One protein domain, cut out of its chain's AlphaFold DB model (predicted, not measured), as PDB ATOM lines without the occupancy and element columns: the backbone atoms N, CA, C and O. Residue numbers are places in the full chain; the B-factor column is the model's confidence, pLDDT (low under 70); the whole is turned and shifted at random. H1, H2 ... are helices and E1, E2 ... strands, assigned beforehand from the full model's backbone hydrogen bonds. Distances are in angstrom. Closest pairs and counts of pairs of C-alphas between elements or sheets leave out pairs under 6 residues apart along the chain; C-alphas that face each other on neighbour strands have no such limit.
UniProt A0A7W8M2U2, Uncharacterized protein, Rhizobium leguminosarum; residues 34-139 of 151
ATOM      1  N   PRO A  34      77.100  90.234  -2.052       93.88
ATOM      2  CA  PRO A  34      75.848  89.537  -2.376       93.88
ATOM      3  C   PRO A  34      74.569  90.221  -1.872       93.88
ATOM      4  O   PRO A  34      73.476  89.723  -2.134       93.88
ATOM      5  N   PHE A  35      74.671  91.352  -1.172       95.00
ATOM      6  CA  PHE A  35      73.534  92.013  -0.523       95.00
ATOM      7  C   PHE A  35      72.517  92.592  -1.507       95.00
ATOM      8  O   PHE A  35      71.333  92.616  -1.185       95.00
ATOM      9  N   ALA A  36      72.943  92.968  -2.719       93.50
ATOM     10  CA  ALA A  36      72.046  93.378  -3.808       93.50
ATOM     11  C   ALA A  36      70.898  92.379  -4.045       93.50
ATOM     12  O   ALA A  36      69.785  92.765  -4.388       93.50
ATOM     13  N   TYR A  37      71.174  91.094  -3.830       95.31
ATOM     14  CA  TYR A  37      70.260  89.989  -4.099       95.31
ATOM     15  C   TYR A  37      69.516  89.511  -2.847       95.31
ATOM     16  O   TYR A  37      68.687  88.610  -2.940       95.31
ATOM     17  N   LEU A  38      69.802  90.081  -1.673       96.69
ATOM     18  CA  LEU A  38      69.181  89.694  -0.410       96.69
ATOM     19  C   LEU A  38      68.024  90.629  -0.059       96.69
ATOM     20  O   LEU A  38      68.186  91.845   0.040       96.69
ATOM     21  N   SER A  39      66.859  90.047   0.207       95.06
ATOM     22  CA  SER A  39      65.674  90.803   0.616       95.06
ATOM     23  C   SER A  39      64.872  90.078   1.690       95.06
ATOM     24  O   SER A  39      64.867  88.848   1.764       95.06
ATOM     25  N   LEU A  40      64.191  90.859   2.528       94.69
ATOM     26  CA  LEU A  40      63.124  90.380   3.396       94.69
ATOM     27  C   LEU A  40      61.793  90.659   2.710       94.69
ATOM     28  O   LEU A  40      61.519  91.784   2.285       94.69
ATOM     29  N   THR A  41      60.977  89.625   2.595       92.81
ATOM     30  CA  THR A  41      59.697  89.656   1.883       92.81
ATOM     31  C   THR A  41      58.628  88.925   2.686       92.81
ATOM     32  O   THR A  41      58.945  88.296   3.694       92.81
ATOM     33  N   ALA A  42      57.370  88.993   2.239       91.12
ATOM     34  CA  ALA A  42      56.248  88.266   2.841       91.12
ATOM     35  C   ALA A  42      56.159  88.457   4.370       91.12
ATOM     36  O   ALA A  42      55.990  87.490   5.113       91.12
ATOM     37  N   CYS A  43      56.326  89.700   4.832       90.31
ATOM     38  CA  CYS A  43      56.366  90.026   6.249       90.31
ATOM     39  C   CYS A  43      54.975  89.913   6.886       90.31
ATOM     40  O   CYS A  43      54.023  90.587   6.498       90.31
ATOM     41  N   ARG A  44      54.842  89.076   7.910       89.38
ATOM     42  CA  ARG A  44      53.602  88.897   8.667       89.38
ATOM     43  C   ARG A  44      53.788  89.428  10.073       89.38
ATOM     44  O   ARG A  44      54.700  89.004  10.778       89.38
ATOM     45  N   ALA A  45      52.923  90.356  10.465       88.94
ATOM     46  CA  ALA A  45      52.813  90.753  11.858       88.94
ATOM     47  C   ALA A  45      51.922  89.758  12.601       88.94
ATOM     48  O   ALA A  45      50.841  89.399  12.133       88.94
ATOM     49  N   TYR A  46      52.389  89.344  13.768       85.94
ATOM     50  CA  TYR A  46      51.644  88.563  14.738       85.94
ATOM     51  C   TYR A  46      51.281  89.442  15.939       85.94
ATOM     52  O   TYR A  46      51.741  90.581  16.073       85.94
ATOM     53  N   ALA A  47      50.464  88.896  16.841       78.94
ATOM     54  CA  ALA A  47      50.245  89.503  18.147       78.94
ATOM     55  C   ALA A  47      51.589  89.725  18.875       78.94
ATOM     56  O   ALA A  47      52.577  89.035  18.616       78.94
ATOM     57  N   SER A  48      51.625  90.692  19.794       79.50
ATOM     58  CA  SER A  48      52.808  91.000  20.621       79.50
ATOM     59  C   SER A  48      53.985  91.668  19.890       79.50
ATOM     60  O   SER A  48      55.131  91.513  20.308       79.50
ATOM     61  N   ASN A  49      53.728  92.453  18.835       82.88
ATOM     62  CA  ASN A  49      54.755  93.214  18.098       82.88
ATOM     63  C   ASN A  49      55.867  92.336  17.495       82.88
ATOM     64  O   ASN A  49      57.013  92.778  17.360       82.88
ATOM     65  N   ILE A  50      55.536  91.086  17.167       87.56
ATOM     66  CA  ILE A  50      56.429  90.158  16.478       87.56
ATOM     67  C   ILE A  50      56.125  90.247  14.991       87.56
ATOM     68  O   ILE A  50      54.981  90.068  14.573       87.56
ATOM     69  N   VAL A  51      57.152  90.483  14.187       90.31
ATOM     70  CA  VAL A  51      57.065  90.410  12.733       90.31
ATOM     71  C   VAL A  51      57.993  89.319  12.236       90.31
ATOM     72  O   VAL A  51      59.160  89.254  12.616       90.31
ATOM     73  N   GLU A  52      57.477  88.461  11.372       91.88
ATOM     74  CA  GLU A  52      58.252  87.437  10.689       91.88
ATOM     75  C   GLU A  52      58.280  87.733   9.202       91.88
ATOM     76  O   GLU A  52      57.237  87.843   8.565       91.88
ATOM     77  N   CYS A  53      59.474  87.834   8.641       93.62
ATOM     78  CA  CYS A  53      59.675  87.968   7.209       93.62
ATOM     79  C   CYS A  53      60.387  86.735   6.662       93.62
ATOM     80  O   CYS A  53      61.159  86.070   7.351       93.62
ATOM     81  N   GLN A  54      60.196  86.474   5.378       95.94
ATOM     82  CA  GLN A  54      60.952  85.490   4.626       95.94
ATOM     83  C   GLN A  54      62.213  86.143   4.047       95.94
ATOM     84  O   GLN A  54      62.124  87.046   3.212       95.94
ATOM     85  N   LEU A  55      63.391  85.664   4.452       97.38
ATOM     86  CA  LEU A  55      64.657  86.023   3.816       97.38
ATOM     87  C   LEU A  55      64.807  85.253   2.506       97.38
ATOM     88  O   LEU A  55      64.688  84.020   2.475       97.38
ATOM     89  N   GLU A  56      65.102  85.975   1.433       97.31
ATOM     90  CA  GLU A  56      65.313  85.423   0.100       97.31
ATOM     91  C   GLU A  56      66.614  85.934  -0.519       97.31
ATOM     92  O   GLU A  56      67.013  87.079  -0.302       97.31
ATOM     93  N   TYR A  57      67.248  85.071  -1.314       97.00
ATOM     94  CA  TYR A  57      68.348  85.397  -2.213       97.00
ATOM     95  C   TYR A  57      67.852  85.272  -3.658       97.00
ATOM     96  O   TYR A  57      67.527  84.171  -4.106       97.00
ATOM     97  N   GLY A  58      67.720  86.391  -4.364       95.19
ATOM     98  CA  GLY A  58      67.137  86.466  -5.702       95.19
ATOM     99  C   GLY A  58      68.094  87.074  -6.714       95.19
ATOM    100  O   GLY A  58      68.482  88.230  -6.586       95.19
ATOM    101  N   THR A  59      68.431  86.305  -7.746       91.69
ATOM    102  CA  THR A  59      69.210  86.762  -8.905       91.69
ATOM    103  C   THR A  59      68.360  86.661 -10.170       91.69
ATOM    104  O   THR A  59      67.243  86.139 -10.144       91.69
ATOM    105  N   GLN A  60      68.903  87.096 -11.307       91.00
ATOM    106  CA  GLN A  60      68.275  86.889 -12.618       91.00
ATOM    107  C   GLN A  60      68.044  85.406 -12.969       91.00
ATOM    108  O   GLN A  60      67.210  85.102 -13.811       91.00
ATOM    109  N   PHE A  61      68.755  84.483 -12.315       91.00
ATOM    110  CA  PHE A  61      68.663  83.043 -12.568       91.00
ATOM    111  C   PHE A  61      67.648  82.326 -11.671       91.00
ATOM    112  O   PHE A  61      67.414  81.132 -11.838       91.00
ATOM    113  N   GLY A  62      67.057  83.024 -10.700       93.19
ATOM    114  CA  GLY A  62      66.067  82.440  -9.803       93.19
ATOM    115  C   GLY A  62      66.094  83.024  -8.399       93.19
ATOM    116  O   GLY A  62      66.948  83.837  -8.038       93.19
ATOM    117  N   ARG A  63      65.127  82.579  -7.594       94.12
ATOM    118  CA  ARG A  63      64.948  82.993  -6.199       94.12
ATOM    119  C   ARG A  63      65.053  81.790  -5.280       94.12
ATOM    120  O   ARG A  63      64.392  80.778  -5.491       94.12
ATOM    121  N   GLN A  64      65.850  81.933  -4.232       95.69
ATOM    122  CA  GLN A  64      66.026  80.936  -3.190       95.69
ATOM    123  C   GLN A  64      65.520  81.480  -1.854       95.69
ATOM    124  O   GLN A  64      65.977  82.515  -1.367       95.69
ATOM    125  N   ARG A  65      64.620  80.734  -1.210       96.38
ATOM    126  CA  ARG A  65      64.193  81.005   0.166       96.38
ATOM    127  C   ARG A  65      65.269  80.555   1.148       96.38
ATOM    128  O   ARG A  65      65.587  79.372   1.235       96.38
ATOM    129  N   LEU A  66      65.814  81.503   1.909       96.75
ATOM    130  CA  LEU A  66      66.796  81.229   2.959       96.75
ATOM    131  C   LEU A  66      66.134  80.920   4.306       96.75
ATOM    132  O   LEU A  66      66.723  80.223   5.123       96.75
ATOM    133  N   GLY A  67      64.910  81.376   4.544       97.00
ATOM    134  CA  GLY A  67      64.104  80.989   5.708       97.00
ATOM    135  C   GLY A  67      63.497  82.181   6.446       97.00
ATOM    136  O   GLY A  67      63.709  83.323   6.033       97.00
ATOM    137  N   PRO A  68      62.744  81.918   7.522       95.50
ATOM    138  CA  PRO A  68      62.113  82.964   8.310       95.50
ATOM    139  C   PRO A  68      63.151  83.767   9.103       95.50
ATOM    140  O   PRO A  68      64.187  83.239   9.531       95.50
ATOM    141  N   VAL A  69      62.846  85.045   9.300       94.88
ATOM    142  CA  VAL A  69      63.558  85.999  10.150       94.88
ATOM    143  C   VAL A  69      62.513  86.698  11.003       94.88
ATOM    144  O   VAL A  69      61.646  87.392  10.475       94.88
ATOM    145  N   GLN A  70      62.604  86.504  12.313       91.81
ATOM    146  CA  GLN A  70      61.719  87.147  13.272       91.81
ATOM    147  C   GLN A  70      62.393  88.383  13.857       91.81
ATOM    148  O   GLN A  70      63.564  88.350  14.241       91.81
ATOM    149  N   GLN A  71      61.637  89.468  13.943       87.50
ATOM    150  CA  GLN A  71      62.018  90.680  14.642       87.50
ATOM    151  C   GLN A  71      60.896  91.094  15.588       87.50
ATOM    152  O   GLN A  71      59.723  91.094  15.228       87.50
ATOM    153  N   THR A  72      61.282  91.488  16.794       81.25
ATOM    154  CA  THR A  72      60.397  92.145  17.753       81.25
ATOM    155  C   THR A  72      60.580  93.661  17.651       81.25
ATOM    156  O   THR A  72      61.714  94.141  17.567       81.25
ATOM    157  N   GLY A  73      59.482  94.418  17.684       69.31
ATOM    158  CA  GLY A  73      59.490  95.887  17.709       69.31
ATOM    159  C   GLY A  73      59.044  96.564  16.405       69.31
ATOM    160  O   GLY A  73      58.740  95.911  15.414       69.31
ATOM    161  N   LEU A  74      58.998  97.900  16.423       60.50
ATOM    162  CA  LEU A  74      58.334  98.739  15.407       60.50
ATOM    163  C   LEU A  74      59.139  98.975  14.118       60.50
ATOM    164  O   LEU A  74      58.676  99.680  13.228       60.50
ATOM    165  N   ASN A  75      60.352  98.429  14.018       68.50
ATOM    166  CA  ASN A  75      61.231  98.734  12.889       68.50
ATOM    167  C   ASN A  75      60.700  98.134  11.586       68.50
ATOM    168  O   ASN A  75      60.884  98.720  10.531       68.50
ATOM    169  N   ILE A  76      60.015  96.994  11.638       73.19
ATOM    170  CA  ILE A  76      59.423  96.366  10.458       73.19
ATOM    171  C   ILE A  76      57.907  96.513  10.551       73.19
ATOM    172  O   ILE A  76      57.299  96.133  11.547       73.19
ATOM    173  N   SER A  77      57.291  97.048   9.501       71.88
ATOM    174  CA  SER A  77      55.842  97.043   9.342       71.88
ATOM    175  C   SER A  77      55.371  95.658   8.901       71.88
ATOM    176  O   SER A  77      55.950  95.040   8.006       71.88
ATOM    177  N   GLY A  78      54.302  95.162   9.524       62.34
ATOM    178  CA  GLY A  78      53.590  93.988   9.020       62.34
ATOM    179  C   GLY A  78      52.884  94.280   7.693       62.34
ATOM    180  O   GLY A  78      52.420  95.399   7.483       62.34
ATOM    181  N   GLY A  79      52.779  93.275   6.818       68.06
ATOM    182  CA  GLY A  79      52.080  93.357   5.529       68.06
ATOM    183  C   GLY A  79      52.982  93.028   4.334       68.06
ATOM    184  O   GLY A  79      54.084  92.507   4.488       68.06
ATOM    185  N   ASP A  80      52.558  93.387   3.120       66.62
ATOM    186  CA  ASP A  80      53.330  93.182   1.874       66.62
ATOM    187  C   ASP A  80      54.592  94.069   1.754       66.62
ATOM    188  O   ASP A  80      55.140  94.303   0.671       66.62
ATOM    189  N   SER A  81      55.090  94.563   2.887       77.56
ATOM    190  CA  SER A  81      56.338  95.297   2.995       77.56
ATOM    191  C   SER A  81      57.516  94.438   2.532       77.56
ATOM    192  O   SER A  81      57.628  93.244   2.824       77.56
ATOM    193  N   ARG A  82      58.415  95.078   1.783       87.81
ATOM    194  CA  ARG A  82      59.658  94.488   1.290       87.81
ATOM    195  C   ARG A  82      60.817  95.339   1.768       87.81
ATOM    196  O   ARG A  82      60.754  96.570   1.692       87.81
ATOM    197  N   TYR A  83      61.863  94.675   2.237       92.31
ATOM    198  CA  TYR A  83      63.066  95.335   2.717       92.31
ATOM    199  C   TYR A  83      64.286  94.814   1.982       92.31
ATOM    200  O   TYR A  83      64.477  93.606   1.832       92.31
ATOM    201  N   GLN A  84      65.141  95.740   1.567       93.69
ATOM    202  CA  GLN A  84      66.436  95.435   0.987       93.69
ATOM    203  C   GLN A  84      67.463  95.263   2.104       93.69
ATOM    204  O   GLN A  84      67.585  96.127   2.978       93.69
ATOM    205  N   VAL A  85      68.245  94.187   2.042       94.88
ATOM    206  CA  VAL A  85      69.412  94.017   2.910       94.88
ATOM    207  C   VAL A  85      70.568  94.829   2.332       94.88
ATOM    208  O   VAL A  85      70.921  94.674   1.166       94.88
ATOM    209  N   ALA A  86      71.161  95.706   3.139       93.75
ATOM    210  CA  ALA A  86      72.292  96.535   2.717       93.75
ATOM    211  C   ALA A  86      73.646  95.930   3.095       93.75
ATOM    212  O   ALA A  86      74.609  96.041   2.343       93.75
ATOM    213  N   SER A  87      73.723  95.312   4.269       94.56
ATOM    214  CA  SER A  87      74.916  94.627   4.753       94.56
ATOM    215  C   SER A  87      74.546  93.656   5.864       94.56
ATOM    216  O   SER A  87      73.519  93.829   6.520       94.56
ATOM    217  N   CYS A  88      75.397  92.662   6.094       95.12
ATOM    218  CA  CYS A  88      75.322  91.755   7.232       95.12
ATOM    219  C   CYS A  88      76.709  91.594   7.840       95.12
ATOM    220  O   CYS A  88      77.690  91.489   7.106       95.12
ATOM    221  N   TYR A  89      76.784  91.531   9.164       92.50
ATOM    222  CA  TYR A  89      78.019  91.232   9.881       92.50
ATOM    223  C   TYR A  89      77.779  90.122  10.907       92.50
ATOM    224  O   TYR A  89      76.692  90.053  11.494       92.50
ATOM    225  N   PRO A  90      78.755  89.217  11.095       91.38
ATOM    226  CA  PRO A  90      78.654  88.183  12.109       91.38
ATOM    227  C   PRO A  90      78.700  88.821  13.498       91.38
ATOM    228  O   PRO A  90      79.426  89.789  13.724       91.38
ATOM    229  N   ILE A  91      77.940  88.264  14.435       89.81
ATOM    230  CA  ILE A  91      78.059  88.596  15.860       89.81
ATOM    231  C   ILE A  91      78.716  87.447  16.621       89.81
ATOM    232  O   ILE A  91      78.874  86.345  16.086       89.81
ATOM    233  N   SER A  92      79.096  87.710  17.875       83.50
ATOM    234  CA  SER A  92      79.695  86.707  18.750       83.50
ATOM    235  C   SER A  92      78.835  85.445  18.798       83.50
ATOM    236  O   SER A  92      77.617  85.471  19.003       83.50
ATOM    237  N   ARG A  93      79.490  84.315  18.546       80.62
ATOM    238  CA  ARG A  93      78.855  83.006  18.530       80.62
ATOM    239  C   ARG A  93      79.059  82.359  19.888       80.62
ATOM    240  O   ARG A  93      80.189  82.254  20.346       80.62
ATOM    241  N   ILE A  94      77.973  81.903  20.503       77.19
ATOM    242  CA  ILE A  94      78.069  81.039  21.689       77.19
ATOM    243  C   ILE A  94      78.606  79.663  21.271       77.19
ATOM    244  O   ILE A  94      79.432  79.084  21.965       77.19
ATOM    245  N   GLN A  95      78.179  79.168  20.104       76.44
ATOM    246  CA  GLN A  95      78.707  77.959  19.472       76.44
ATOM    247  C   GLN A  95      79.245  78.312  18.090       76.44
ATOM    248  O   GLN A  95      78.524  78.905  17.287       76.44
ATOM    249  N   LYS A  96      80.499  77.954  17.807       77.19
ATOM    250  CA  LYS A  96      81.201  78.334  16.572       77.19
ATOM    251  C   LYS A  96      80.436  77.889  15.319       77.19
ATOM    252  O   LYS A  96      80.392  78.605  14.319       77.19
ATOM    253  N   GLU A  97      79.779  76.744  15.422       77.75
ATOM    254  CA  GLU A  97      78.999  76.055  14.402       77.75
ATOM    255  C   GLU A  97      77.614  76.681  14.162       77.75
ATOM    256  O   GLU A  97      76.969  76.365  13.164       77.75
ATOM    257  N   LEU A  98      77.150  77.594  15.023       83.94
ATOM    258  CA  LEU A  98      75.845  78.246  14.906       83.94
ATOM    259  C   LEU A  98      76.034  79.743  14.628       83.94
ATOM    260  O   LEU A  98      76.226  80.538  15.557       83.94
ATOM    261  N   PRO A  99      76.003  80.159  13.350       89.94
ATOM    262  CA  PRO A  99      76.275  81.532  12.986       89.94
ATOM    263  C   PRO A  99      75.079  82.408  13.357       89.94
ATOM    264  O   PRO A  99      73.921  82.001  13.263       89.94
ATOM    265  N   ASN A 100      75.372  83.646  13.729       92.62
ATOM    266  CA  ASN A 100      74.378  84.687  13.920       92.62
ATOM    267  C   ASN A 100      74.852  85.925  13.165       92.62
ATOM    268  O   ASN A 100      76.026  86.292  13.256       92.62
ATOM    269  N   PHE A 101      73.941  86.576  12.450       94.12
ATOM    270  CA  PHE A 101      74.237  87.791  11.699       94.12
ATOM    271  C   PHE A 101      73.299  88.907  12.116       94.12
ATOM    272  O   PHE A 101      72.103  88.682  12.291       94.12
ATOM    273  N   VAL A 102      73.827  90.122  12.202       95.06
ATOM    274  CA  VAL A 102      72.999  91.324  12.228       95.06
ATOM    275  C   VAL A 102      73.062  91.953  10.846       95.06
ATOM    276  O   VAL A 102      74.144  92.264  10.345       95.06
ATOM    277  N   CYS A 103      71.901  92.121  10.220       95.25
ATOM    278  CA  CYS A 103      71.785  92.672   8.877       95.25
ATOM    279  C   CYS A 103      71.061  94.010   8.901       95.25
ATOM    280  O   CYS A 103      69.985  94.121   9.485       95.25
ATOM    281  N   ARG A 104      71.633  95.022   8.248       94.38
ATOM    282  CA  ARG A 104      71.009  96.338   8.079       94.38
ATOM    283  C   ARG A 104      70.006  96.289   6.940       94.38
ATOM    284  O   ARG A 104      70.318  95.766   5.868       94.38
ATOM    285  N   ILE A 105      68.837  96.874   7.163       92.81
ATOM    286  CA  ILE A 105      67.720  96.843   6.225       92.81
ATOM    287  C   ILE A 105      67.197  98.239   5.912       92.81
ATOM    288  O   ILE A 105      67.247  99.164   6.729       92.81
ATOM    289  N   TYR A 106      66.687  98.372   4.697       90.38
ATOM    290  CA  TYR A 106      66.058  99.578   4.185       90.38
ATOM    291  C   TYR A 106      64.717  99.215   3.566       90.38
ATOM    292  O   TYR A 106      64.599  98.165   2.934       90.38
ATOM    293  N   SER A 107      63.729 100.094   3.698       87.75
ATOM    294  CA  SER A 107      62.466  99.952   2.978       87.75
ATOM    295  C   SER A 107      62.746  99.971   1.480       87.75
ATOM    296  O   SER A 107      63.353 100.916   0.973       87.75
ATOM    297  N   SER A 108      62.308  98.938   0.759       83.69
ATOM    298  CA  SER A 108      62.480  98.884  -0.695       83.69
ATOM    299  C   SER A 108      61.658  99.957  -1.416       83.69
ATOM    300  O   SER A 108      61.992 100.300  -2.543       83.69
ATOM    301  N   GLN A 109      60.601 100.481  -0.785       80.56
ATOM    302  CA  GLN A 109      59.721 101.497  -1.374       80.56
ATOM    303  C   GLN A 109      60.246 102.918  -1.145       80.56
ATOM    304  O   GLN A 109      60.303 103.707  -2.078       80.56
ATOM    305  N   SER A 110      60.636 103.247   0.092       79.88
ATOM    306  CA  SER A 110      61.064 104.608   0.446       79.88
ATOM    307  C   SER A 110      62.579 104.799   0.441       79.88
ATOM    308  O   SER A 110      63.057 105.922   0.540       79.88
ATOM    309  N   GLY A 111      63.363 103.718   0.392       77.75
ATOM    310  CA  GLY A 111      64.823 103.775   0.468       77.75
ATOM    311  C   GLY A 111      65.371 104.230   1.825       77.75
ATOM    312  O   GLY A 111      66.588 104.344   1.973       77.75
ATOM    313  N   VAL A 112      64.506 104.463   2.819       82.31
ATOM    314  CA  VAL A 112      64.870 104.929   4.163       82.31
ATOM    315  C   VAL A 112      65.458 103.781   4.980       82.31
ATOM    316  O   VAL A 112      64.993 102.641   4.895       82.31
ATOM    317  N   HIS A 113      66.498 104.078   5.768       82.81
ATOM    318  CA  HIS A 113      67.072 103.113   6.705       82.81
ATOM    319  C   HIS A 113      66.024 102.729   7.738       82.81
ATOM    320  O   HIS A 113      65.559 103.565   8.505       82.81
ATOM    321  N   THR A 114      65.679 101.451   7.753       84.31
ATOM    322  CA  THR A 114      64.600 100.927   8.583       84.31
ATOM    323  C   THR A 114      65.134 100.380   9.905       84.31
ATOM    324  O   THR A 114      64.467 100.463  10.928       84.31
ATOM    325  N   GLY A 115      66.363  99.859   9.911       88.56
ATOM    326  CA  GLY A 115      66.995  99.334  11.116       88.56
ATOM    327  C   GLY A 115      67.869  98.126  10.819       88.56
ATOM    328  O   GLY A 115      68.453  98.010   9.739       88.56
ATOM    329  N   SER A 116      67.955  97.218  11.786       91.94
ATOM    330  CA  SER A 116      68.636  95.939  11.629       91.94
ATOM    331  C   SER A 116      67.785  94.769  12.112       91.94
ATOM    332  O   SER A 116      66.950  94.913  13.007       91.94
ATOM    333  N   VAL A 117      68.023  93.606  11.504       93.69
ATOM    334  CA  VAL A 117      67.447  92.312  11.886       93.69
ATOM    335  C   VAL A 117      68.536  91.376  12.375       93.69
ATOM    336  O   VAL A 117      69.662  91.397  11.877       93.69
ATOM    337  N   LEU A 118      68.174  90.519  13.322       94.06
ATOM    338  CA  LEU A 118      69.029  89.454  13.817       94.06
ATOM    339  C   LEU A 118      68.626  88.136  13.157       94.06
ATOM    340  O   LEU A 118      67.512  87.653  13.334       94.06
ATOM    341  N   ILE A 119      69.544  87.551  12.401       94.62
ATOM    342  CA  ILE A 119      69.342  86.303  11.670       94.62
ATOM    343  C   ILE A 119      70.084  85.198  12.413       94.62
ATOM    344  O   ILE A 119      71.287  85.306  12.659       94.62
ATOM    345  N   LYS A 120      69.353  84.138  12.771       92.44
ATOM    346  CA  LYS A 120      69.833  83.012  13.588       92.44
ATOM    347  C   LYS A 120      69.434  81.663  12.982       92.44
ATOM    348  O   LYS A 120      68.689  81.602  11.999       92.44
ATOM    349  N   GLY A 121      69.912  80.581  13.598       89.62
ATOM    350  CA  GLY A 121      69.471  79.210  13.323       89.62
ATOM    351  C   GLY A 121      69.705  78.774  11.874       89.62
ATOM    352  O   GLY A 121      70.657  79.203  11.225       89.62
ATOM    353  N   GLY A 122      68.813  77.937  11.337       90.94
ATOM    354  CA  GLY A 122      68.948  77.407   9.972       90.94
ATOM    355  C   GLY A 122      68.964  78.483   8.877       90.94
ATOM    356  O   GLY A 122      69.636  78.312   7.857       90.94
ATOM    357  N   THR A 123      68.279  79.613   9.088       95.62
ATOM    358  CA  THR A 123      68.327  80.761   8.169       95.62
ATOM    359  C   THR A 123      69.724  81.376   8.138       95.62
ATOM    360  O   THR A 123      70.251  81.633   7.056       95.62
ATOM    361  N   ALA A 124      70.367  81.537   9.299       94.44
ATOM    362  CA  ALA A 124      71.739  82.031   9.375       94.44
ATOM    363  C   ALA A 124      72.745  81.056   8.755       94.44
ATOM    364  O   ALA A 124      73.647  81.501   8.056       94.44
ATOM    365  N   VAL A 125      72.566  79.742   8.931       91.88
ATOM    366  CA  VAL A 125      73.417  78.723   8.283       91.88
ATOM    367  C   VAL A 125      73.334  78.824   6.757       91.88
ATOM    368  O   VAL A 125      74.352  78.778   6.068       91.88
ATOM    369  N   ARG A 126      72.131  79.001   6.196       93.56
ATOM    370  CA  ARG A 126      71.960  79.178   4.743       93.56
ATOM    371  C   ARG A 126      72.508  80.519   4.258       93.56
ATOM    372  O   ARG A 126      73.159  80.547   3.217       93.56
ATOM    373  N   LEU A 127      72.317  81.597   5.019       95.38
ATOM    374  CA  LEU A 127      72.912  82.901   4.721       95.38
ATOM    375  C   LEU A 127      74.446  82.845   4.739       95.38
ATOM    376  O   LEU A 127      75.080  83.374   3.836       95.38
ATOM    377  N   ALA A 128      75.045  82.153   5.707       93.62
ATOM    378  CA  ALA A 128      76.492  82.005   5.826       93.62
ATOM    379  C   ALA A 128      77.125  81.407   4.558       93.62
ATOM    380  O   ALA A 128      78.195  81.840   4.138       93.62
ATOM    381  N   ARG A 129      76.429  80.471   3.895       91.50
ATOM    382  CA  ARG A 129      76.861  79.901   2.606       91.50
ATOM    383  C   ARG A 129      76.890  80.947   1.491       91.50
ATOM    384  O   ARG A 129      77.829  80.953   0.707       91.50
ATOM    385  N   ILE A 130      75.898  81.839   1.445       93.88
ATOM    386  CA  ILE A 130      75.848  82.953   0.482       93.88
ATOM    387  C   ILE A 130      76.956  83.973   0.765       93.88
ATOM    388  O   ILE A 130      77.558  84.504  -0.163       93.88
ATOM    389  N   LEU A 131      77.241  84.234   2.043       93.69
ATOM    390  CA  LEU A 131      78.276  85.181   2.467       93.69
ATOM    391  C   LEU A 131      79.701  84.601   2.409       93.69
ATOM    392  O   LEU A 131      80.653  85.323   2.689       93.69
ATOM    393  N   GLY A 132      79.866  83.321   2.056       90.38
ATOM    394  CA  GLY A 132      81.180  82.679   1.982       90.38
ATOM    395  C   GLY A 132      81.852  82.479   3.345       90.38
ATOM    396  O   GLY A 132      83.078  82.516   3.440       90.38
ATOM    397  N   ASP A 133      81.070  82.273   4.408       88.06
ATOM    398  CA  ASP A 133      81.580  82.031   5.759       88.06
ATOM    399  C   ASP A 133      82.389  80.726   5.819       88.06
ATOM    400  O   ASP A 133      81.850  79.617   5.741       88.06
ATOM    401  N   ARG A 134      83.708  80.871   5.961       83.88
ATOM    402  CA  ARG A 134      84.654  79.751   5.939       83.88
ATOM    403  C   ARG A 134      84.401  78.732   7.041       83.88
ATOM    404  O   ARG A 134      84.533  77.540   6.781       83.88
ATOM    405  N   GLU A 135      84.029  79.172   8.238       83.25
ATOM    406  CA  GLU A 135      83.827  78.264   9.369       83.25
ATOM    407  C   GLU A 135      82.595  77.386   9.147       83.25
ATOM    408  O   GLU A 135      82.636  76.181   9.384       83.25
ATOM    409  N   GLN A 136      81.522  77.967   8.607       84.38
ATOM    410  CA  GLN A 136      80.317  77.220   8.242       84.38
ATOM    411  C   GLN A 136      80.543  76.256   7.078       84.38
ATOM    412  O   GLN A 136      80.017  75.142   7.077       84.38
ATOM    413  N   ILE A 137      81.330  76.670   6.085       82.31
ATOM    414  CA  ILE A 137      81.689  75.803   4.958       82.31
ATOM    415  C   ILE A 137      82.517  74.609   5.440       82.31
ATOM    416  O   ILE A 137      82.265  73.490   5.001       82.31
ATOM    417  N   GLN A 138      83.469  74.825   6.351       83.12
ATOM    418  CA  GLN A 138      84.273  73.752   6.942       83.12
ATOM    419  C   GLN A 138      83.421  72.801   7.784       83.12
ATOM    420  O   GLN A 138      83.551  71.588   7.641       83.12
ATOM    421  N   TYR A 139      82.509  73.336   8.601       79.88
ATOM    422  CA  TYR A 139      81.663  72.531   9.479       79.88
ATOM    423  C   TYR A 139      80.768  71.533   8.724       79.88
ATOM    424  O   TYR A 139      80.517  70.438   9.216       79.88
TER     425      TYR A 139
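AT A GLANCE: This is residues 34 to 139 of the 151 residues of an uncharacterized protein of Rhizobium leguminosarum (UniProt A0A7W8M2U2). One six-stranded sheet is folded back on itself into a small, partly closed barrel, with E3, E2 and E1 on one leaf, E5 and E6 on the other, and E4 as the hinge. H1 caps one end of this curled sheet, and the short H2 lies beyond H1. The printed part has 106 residues, with strands E1 to E6 followed along the chain by helices H1 and H2; the sheet's order is E3, E2, E1, E4, E5, E6, all antiparallel. The class is mixed, helices and strands. The whole is compact, with a radius of gyration of the C-alphas of 13.4 A and spans of 38 by 34 by 20 A.

IN THESE COORDINATES: In the sheet, E3 is residues 62 to 72, 29.8 A long, and bends by 51 degrees at residue 67. E2 is residues 50 to 59, 28.6 A. E1, residues 38 to 46, 23.2 A, begins at C-alpha 38 (69.181, 89.694, -0.410) and bends by 53 degrees at residue 42. E4, residues 83 to 90, 19.6 A, bends by 63 degrees at residue 86. E5 is residues 101 to 107, 19.0 A, and E6 residues 113 to 119, 17.7 A. H1 is residues 121 to 130, 14.8 A; H2, residues 134 to 139, 8.6 A, ends at C-alpha 139 (81.663, 72.531, 9.479).

HOW THE PARTS SIT: E1, E2 and E3 form a meander, each strand the antiparallel neighbour of the one before, and E4, E5 and E6 form another. E1 to E4 make a Greek key, a meander of three strands with the first and fourth also antiparallel neighbours. Within hydrogen-bond range are N 53 and O 69 of E2 and E3, 2.9 A, N 44 and O 52 of E1 and E2, 2.8 A, and N 40 and O 83 of E1 and E4, 2.8 A. So are N 86 and O 104 of E4 and E5, 2.9 A, and N 103 and O 117 of E5 and E6, 2.9 A. The closest C-alphas of the edge strands E3 and E6 are those of Val 69 and Ile 119, 6.0 A apart. H1 is on the sheet; its closest C-alpha pair with E3 is Thr 123 and Gly 67, 4.9 A. H2 is not on the sheet. H1 and H2 touch, closest at the C-alphas of Ala 128 and Gln 136, 6.6 A, at a steep tilt of 54 degrees, opposite ways. Every O i to N i+4 pair of H2 is within hydrogen-bond range, and 5 of 6 in H1.

THE WHOLE: The C-alphas farthest apart, those of Ser 110 and Tyr 139, are 39.2 A apart. The printed part has no cut, and no link is long. The mean pLDDT of the printed part is 88.2; residues 73 to 75 and 78 to 80, between E3 and E4, are under 70.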